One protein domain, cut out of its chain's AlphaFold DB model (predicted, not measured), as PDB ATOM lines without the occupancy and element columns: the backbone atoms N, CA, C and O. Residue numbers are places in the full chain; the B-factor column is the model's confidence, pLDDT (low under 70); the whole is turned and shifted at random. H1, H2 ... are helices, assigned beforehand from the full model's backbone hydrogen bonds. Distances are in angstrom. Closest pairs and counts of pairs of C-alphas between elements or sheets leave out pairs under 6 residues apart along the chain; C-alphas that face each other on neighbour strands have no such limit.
ATOM      1  N   MET A   2      28.784  17.125 -32.540       91.25
ATOM      2  CA  MET A   2      27.393  16.973 -32.980       91.25
ATOM      3  C   MET A   2      27.374  16.714 -34.483       91.25
ATOM      4  O   MET A   2      28.317  17.095 -35.174       91.25
ATOM      5  N   GLY A   3      26.302  16.102 -34.980       88.50
ATOM      6  CA  GLY A   3      26.164  15.775 -36.396       88.50
ATOM      7  C   GLY A   3      26.570  14.337 -36.699       88.50
ATOM      8  O   GLY A   3      26.093  13.413 -36.044       88.50
ATOM      9  N   GLY A   4      27.430  14.156 -37.702       89.31
ATOM     10  CA  GLY A   4      27.756  12.848 -38.276       89.31
ATOM     11  C   GLY A   4      26.845  12.521 -39.458       89.31
ATOM     12  O   GLY A   4      26.444  13.422 -40.193       89.31
ATOM     13  N   ALA A   5      26.498  11.243 -39.624       88.44
ATOM     14  CA  ALA A   5      25.671  10.773 -40.740       88.44
ATOM     15  C   ALA A   5      24.290  11.453 -40.826       88.44
ATOM     16  O   ALA A   5      23.709  11.474 -41.900       88.44
ATOM     17  N   TRP A   6      23.802  12.027 -39.719       91.56
ATOM     18  CA  TRP A   6      22.511  12.721 -39.645       91.56
ATOM     19  C   TRP A   6      22.614  14.250 -39.650       91.56
ATOM     20  O   TRP A   6      21.694  14.943 -39.213       91.56
ATOM     21  N   PHE A   7      23.763  14.814 -40.042       94.88
ATOM     22  CA  PHE A   7      23.951  16.263 -39.984       94.88
ATOM     23  C   PHE A   7      22.885  17.005 -40.799       94.88
ATOM     24  O   PHE A   7      22.302  17.960 -40.292       94.88
ATOM     25  N   GLN A   8      22.610  16.564 -42.029       94.75
ATOM     26  CA  GLN A   8      21.686  17.271 -42.919       94.75
ATOM     27  C   GLN A   8      20.237  17.188 -42.441       94.75
ATOM     28  O   GLN A   8      19.496  18.162 -42.537       94.75
ATOM     29  N   GLU A   9      19.846  16.060 -41.865       94.62
ATOM     30  CA  GLU A   9      18.519  15.825 -41.308       94.62
ATOM     31  C   GLU A   9      18.265  16.687 -40.067       94.62
ATOM     32  O   GLU A   9      17.138  17.120 -39.834       94.62
ATOM     33  N   VAL A  10      19.306  16.949 -39.271       93.44
ATOM     34  CA  VAL A  10      19.193  17.704 -38.014       93.44
ATOM     35  C   VAL A  10      19.414  19.207 -38.210       93.44
ATOM     36  O   VAL A  10      18.747  20.012 -37.557       93.44
ATOM     37  N   PHE A  11      20.353  19.597 -39.073       95.62
ATOM     38  CA  PHE A  11      20.826  20.980 -39.213       95.62
ATOM     39  C   PHE A  11      20.571  21.598 -40.593       95.62
ATOM     40  O   PHE A  11      20.745  22.806 -40.755       95.62
ATOM     41  N   GLY A  12      20.147  20.809 -41.583       95.62
ATOM     42  CA  GLY A  12      20.034  21.247 -42.971       95.62
ATOM     43  C   GLY A  12      21.380  21.268 -43.699       95.62
ATOM     44  O   GLY A  12      22.333  20.579 -43.329       95.62
ATOM     45  N   SER A  13      21.459  22.050 -44.777       95.75
ATOM     46  CA  SER A  13      22.658  22.085 -45.619       95.75
ATOM     47  C   SER A  13      23.889  22.600 -44.847       95.75
ATOM     48  O   SER A  13      23.825  23.685 -44.260       95.75
ATOM     49  N   PRO A  14      25.041  21.898 -44.917       94.75
ATOM     50  CA  PRO A  14      26.318  22.371 -44.375       94.75
ATOM     51  C   PRO A  14      26.801  23.690 -44.993       94.75
ATOM     52  O   PRO A  14      27.704  24.322 -44.453       94.75
ATOM     53  N   GLU A  15      26.241  24.093 -46.135       95.75
ATOM     54  CA  GLU A  15      26.590  25.343 -46.821       95.75
ATOM     55  C   GLU A  15      25.846  26.561 -46.272       95.75
ATOM     56  O   GLU A  15      26.274  27.690 -46.487       95.75
ATOM     57  N   THR A  16      24.721  26.347 -45.591       96.62
ATOM     58  CA  THR A  16      23.820  27.433 -45.177       96.62
ATOM     59  C   THR A  16      23.591  27.492 -43.674       96.62
ATOM     60  O   THR A  16      23.030  28.468 -43.182       96.62
ATOM     61  N   VAL A  17      23.960  26.442 -42.942       96.88
ATOM     62  CA  VAL A  17      23.874  26.417 -41.480       96.88
ATOM     63  C   VAL A  17      24.794  27.481 -40.880       96.88
ATOM     64  O   VAL A  17      25.932  27.642 -41.315       96.88
ATOM     65  N   THR A  18      24.301  28.211 -39.882       97.31
ATOM     66  CA  THR A  18      25.079  29.260 -39.215       97.31
ATOM     67  C   THR A  18      25.692  28.761 -37.914       97.31
ATOM     68  O   THR A  18      25.163  27.851 -37.260       97.31
ATOM     69  N   ASP A  19      26.788  29.394 -37.501       97.12
ATOM     70  CA  ASP A  19      27.463  29.075 -36.245       97.12
ATOM     71  C   ASP A  19      26.552  29.306 -35.033       97.12
ATOM     72  O   ASP A  19      26.605  28.537 -34.075       97.12
ATOM     73  N   GLU A  20      25.650  30.292 -35.079       97.31
ATOM     74  CA  GLU A  20      24.683  30.560 -34.008       97.31
ATOM     75  C   GLU A  20      23.693  29.404 -33.835       97.31
ATOM     76  O   GLU A  20      23.368  29.036 -32.707       97.31
ATOM     77  N   CYS A  21      23.234  28.798 -34.936       96.81
ATOM     78  CA  CYS A  21      22.350  27.632 -34.893       96.81
ATOM     79  C   CYS A  21      23.052  26.434 -34.236       96.81
ATOM     80  O   CYS A  21      22.498  25.777 -33.344       96.81
ATOM     81  N   LEU A  22      24.303  26.178 -34.632       97.38
ATOM     82  CA  LEU A  22      25.123  25.110 -34.062       97.38
ATOM     83  C   LEU A  22      25.424  25.375 -32.580       97.38
ATOM     84  O   LEU A  22      25.260  24.482 -31.748       97.38
ATOM     85  N   LEU A  23      25.796  26.604 -32.223       97.50
ATOM     86  CA  LEU A  23      26.062  26.999 -30.842       97.50
ATOM     87  C   LEU A  23      24.819  26.857 -29.961       97.50
ATOM     88  O   LEU A  23      24.909  26.331 -28.849       97.50
ATOM     89  N   ALA A  24      23.655  27.289 -30.452       96.88
ATOM     90  CA  ALA A  24      22.393  27.154 -29.737       96.88
ATOM     91  C   ALA A  24      22.074  25.679 -29.463       96.88
ATOM     92  O   ALA A  24      21.730  25.323 -28.334       96.88
ATOM     93  N   ARG A  25      22.264  24.799 -30.457       96.62
ATOM     94  CA  ARG A  25      22.055  23.356 -30.280       96.62
ATOM     95  C   ARG A  25      23.035  22.745 -29.280       96.62
ATOM     96  O   ARG A  25      22.609  21.958 -28.439       96.62
ATOM     97  N   ALA A  26      24.314  23.115 -29.347       96.69
ATOM     98  CA  ALA A  26      25.331  22.635 -28.411       96.69
ATOM     99  C   ALA A  26      25.027  23.078 -26.974       96.69
ATOM    100  O   ALA A  26      25.100  22.273 -26.047       96.69
ATOM    101  N   THR A  27      24.637  24.341 -26.797       97.38
ATOM    102  CA  THR A  27      24.286  24.906 -25.488       97.38
ATOM    103  C   THR A  27      23.056  24.215 -24.903       97.38
ATOM    104  O   THR A  27      23.043  23.877 -23.722       97.38
ATOM    105  N   GLU A  28      22.041  23.941 -25.727       96.75
ATOM    106  CA  GLU A  28      20.855  23.194 -25.298       96.75
ATOM    107  C   GLU A  28      21.184  21.740 -24.931       96.75
ATOM    108  O   GLU A  28      20.685  21.225 -23.929       96.75
ATOM    109  N   ALA A  29      22.067  21.078 -25.683       96.19
ATOM    110  CA  ALA A  29      22.535  19.736 -25.339       96.19
ATOM    111  C   ALA A  29      23.252  19.724 -23.978       96.19
ATOM    112  O   ALA A  29      22.932  18.904 -23.124       96.19
ATOM    113  N   VAL A  30      24.153  20.680 -23.727       96.94
ATOM    114  CA  VAL A  30      24.847  20.817 -22.433       96.94
ATOM    115  C   VAL A  30      23.862  21.093 -21.294       96.94
ATOM    116  O   VAL A  30      23.952  20.464 -20.240       96.94
ATOM    117  N   ARG A  31      22.885  21.981 -21.502       97.75
ATOM    118  CA  ARG A  31      21.850  22.279 -20.505       97.75
ATOM    119  C   ARG A  31      21.013  21.049 -20.165       97.75
ATOM    120  O   ARG A  31      20.850  20.733 -18.992       97.75
ATOM    121  N   SER A  32      20.492  20.363 -21.178       97.69
ATOM    122  CA  SER A  32      19.603  19.210 -20.999       97.69
ATOM    123  C   SER A  32      20.322  17.981 -20.434       97.69
ATOM    124  O   SER A  32      19.745  17.260 -19.625       97.69
ATOM    125  N   GLN A  33      21.578  17.749 -20.823       97.31
ATOM    126  CA  GLN A  33      22.332  16.554 -20.432       97.31
ATOM    127  C   GLN A  33      23.107  16.735 -19.125       97.31
ATOM    128  O   GLN A  33      23.267  15.774 -18.379       97.31
ATOM    129  N   LEU A  34      23.604  17.947 -18.852       97.56
ATOM    130  CA  LEU A  34      24.489  18.231 -17.715       97.56
ATOM    131  C   LEU A  34      23.884  19.215 -16.701       97.56
ATOM    132  O   LEU A  34      24.505  19.483 -15.676       97.56
ATOM    133  N   GLY A  35      22.699  19.777 -16.964       97.69
ATOM    134  CA  GLY A  35      22.017  20.706 -16.055       97.69
ATOM    135  C   GLY A  35      22.659  22.093 -15.951       97.69
ATOM    136  O   GLY A  35      22.281  22.882 -15.086       97.69
ATOM    137  N   VAL A  36      23.628  22.421 -16.810       97.62
ATOM    138  CA  VAL A  36      24.308  23.724 -16.793       97.62
ATOM    139  C   VAL A  36      23.400  24.781 -17.423       97.62
ATOM    140  O   VAL A  36      23.124  24.754 -18.621       97.62
ATOM    141  N   THR A  37      22.919  25.722 -16.611       95.69
ATOM    142  CA  THR A  37      21.973  26.768 -17.042       95.69
ATOM    143  C   THR A  37      22.636  28.106 -17.356       95.69
ATOM    144  O   THR A  37      22.052  28.923 -18.068       95.69
ATOM    145  N   SER A  38      23.851  28.333 -16.854       97.31
ATOM    146  CA  SER A  38      24.638  29.534 -17.132       97.31
ATOM    147  C   SER A  38      25.039  29.613 -18.607       97.31
ATOM    148  O   SER A  38      25.315  28.596 -19.243       97.31
ATOM    149  N   ALA A  39      25.104  30.831 -19.148       95.81
ATOM    150  CA  ALA A  39      25.617  31.054 -20.496       95.81
ATOM    151  C   ALA A  39      27.129  30.747 -20.569       95.81
ATOM    152  O   ALA A  39      27.844  31.000 -19.594       95.81
ATOM    153  N   PRO A  40      27.634  30.226 -21.705       96.88
ATOM    154  CA  PRO A  40      29.065  30.009 -21.884       96.88
ATOM    155  C   PRO A  40      29.818  31.345 -21.845       96.88
ATOM    156  O   PRO A  40      29.421  32.310 -22.494       96.88
ATOM    157  N   CYS A  41      30.921  31.403 -21.096       97.56
ATOM    158  CA  CYS A  41      31.784  32.589 -21.033       97.56
ATOM    159  C   CYS A  41      32.664  32.753 -22.283       97.56
ATOM    160  O   CYS A  41      33.145  33.849 -22.561       97.56
ATOM    161  N   TRP A  42      32.879  31.664 -23.022       97.88
ATOM    162  CA  TRP A  42      33.634  31.629 -24.265       97.88
ATOM    163  C   TRP A  42      33.114  30.507 -25.160       97.88
ATOM    164  O   TRP A  42      32.710  29.449 -24.672       97.88
ATOM    165  N   THR A  43      33.121  30.737 -26.470       97.31
ATOM    166  CA  THR A  43      32.583  29.803 -27.462       97.31
ATOM    167  C   THR A  43      33.456  29.788 -28.705       97.31
ATOM    168  O   THR A  43      33.898  30.839 -29.164       97.31
ATOM    169  N   TRP A  44      33.632  28.604 -29.289       97.44
ATOM    170  CA  TRP A  44      34.244  28.419 -30.599       97.44
ATOM    171  C   TRP A  44      33.438  27.390 -31.381       97.44
ATOM    172  O   TRP A  44      33.218  26.275 -30.901       97.44
ATOM    173  N   VAL A  45      32.998  27.768 -32.577       97.00
ATOM    174  CA  VAL A  45      32.242  26.901 -33.478       97.00
ATOM    175  C   VAL A  45      33.084  26.672 -34.721       97.00
ATOM    176  O   VAL A  45      33.693  27.592 -35.253       97.00
ATOM    177  N   ALA A  46      33.167  25.416 -35.148       96.00
ATOM    178  CA  ALA A  46      33.818  25.047 -36.392       96.00
ATOM    179  C   ALA A  46      33.071  23.873 -37.019       96.00
ATOM    180  O   ALA A  46      32.902  22.825 -36.387       96.00
ATOM    181  N   LEU A  47      32.650  24.044 -38.269       96.06
ATOM    182  CA  LEU A  47      32.030  22.991 -39.059       96.06
ATOM    183  C   LEU A  47      33.090  22.256 -39.881       96.06
ATOM    184  O   LEU A  47      33.761  22.848 -40.722       96.06
ATOM    185  N   GLN A  48      33.219  20.952 -39.651       95.00
ATOM    186  CA  GLN A  48      34.167  20.091 -40.354       95.00
ATOM    187  C   GLN A  48      33.412  19.240 -41.384       95.00
ATOM    188  O   GLN A  48      32.747  18.267 -41.024       95.00
ATOM    189  N   LYS A  49      33.482  19.627 -42.662       94.06
ATOM    190  CA  LYS A  49      32.815  18.928 -43.777       94.06
ATOM    191  C   LYS A  49      33.639  17.715 -44.210       94.06
ATOM    192  O   LYS A  49      34.863  17.793 -44.216       94.06
ATOM    193  N   ASP A  50      32.965  16.607 -44.521       92.56
ATOM    194  CA  ASP A  50      33.573  15.350 -45.000       92.56
ATOM    195  C   ASP A  50      34.787  14.875 -44.175       92.56
ATOM    196  O   ASP A  50      35.747  14.307 -44.690       92.56
ATOM    197  N   CYS A  51      34.751  15.125 -42.862       93.25
ATOM    198  CA  CYS A  51      35.932  15.028 -42.004       93.25
ATOM    199  C   CYS A  51      36.158  13.648 -41.370       93.25
ATOM    200  O   CYS A  51      37.265  13.358 -40.919       93.25
ATOM    201  N   ILE A  52      35.128  12.799 -41.320       93.94
ATOM    202  CA  ILE A  52      35.210  11.445 -40.763       93.94
ATOM    203  C   ILE A  52      34.717  10.461 -41.826       93.94
ATOM    204  O   ILE A  52      33.501  10.351 -42.034       93.94
ATOM    205  N   PRO A  53      35.632   9.735 -42.494       94.88
ATOM    206  CA  PRO A  53      35.273   8.708 -43.462       94.88
ATOM    207  C   PRO A  53      34.324   7.666 -42.861       94.88
ATOM    208  O   PRO A  53      34.514   7.207 -41.736       94.88
TER     209      PRO A  53
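AT A GLANCE: This is residues 2 to 53 of the 108 residues of the protein "protoporphyrinogen oxidase-like" of Notothenia coriiceps (black rockcod) (UniProt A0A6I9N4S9). One longer helix, H2, makes an arm with the short helix H1 near its first end, and residues 35 to 53, with no named element, turn at its far end and fold back past it toward the H1 end. The 52 residues printed hold two named helices, H1 then H2, and no named strand; the class is all helix, though under half of the residues are in named elements. The whole is only just loose, close to compact, with a radius of gyration of the C-alphas of 12.1 A, and elongated, spanning 33 by 19 by 18 A.

HOW THE PARTS SIT: Look first at H1, residues 7 to 11, then across a short link of 7 residues to H2, residues 19 to 34. They are close but not clearly touching: their closest C-alphas, of Phe 11 and Leu 22, are 7.9 A apart. In both helices every O i to N i+4 pair is within hydrogen-bond range.

IN THESE COORDINATES: Find C-alpha 7 at (23.951, 16.263, -39.984); from there H1 runs 5.7 A to C-alpha 11. H2 runs 21.7 A, from C-alpha 19 at (27.463, 29.075, -36.245) to C-alpha 34 at (24.489, 18.231, -17.715).

THE WHOLE: The C-alphas farthest apart, of Ser 38 and Pro 53, are 35.2 A apart. The printed part has no cut, and no printed residue is under 70 in pLDDT.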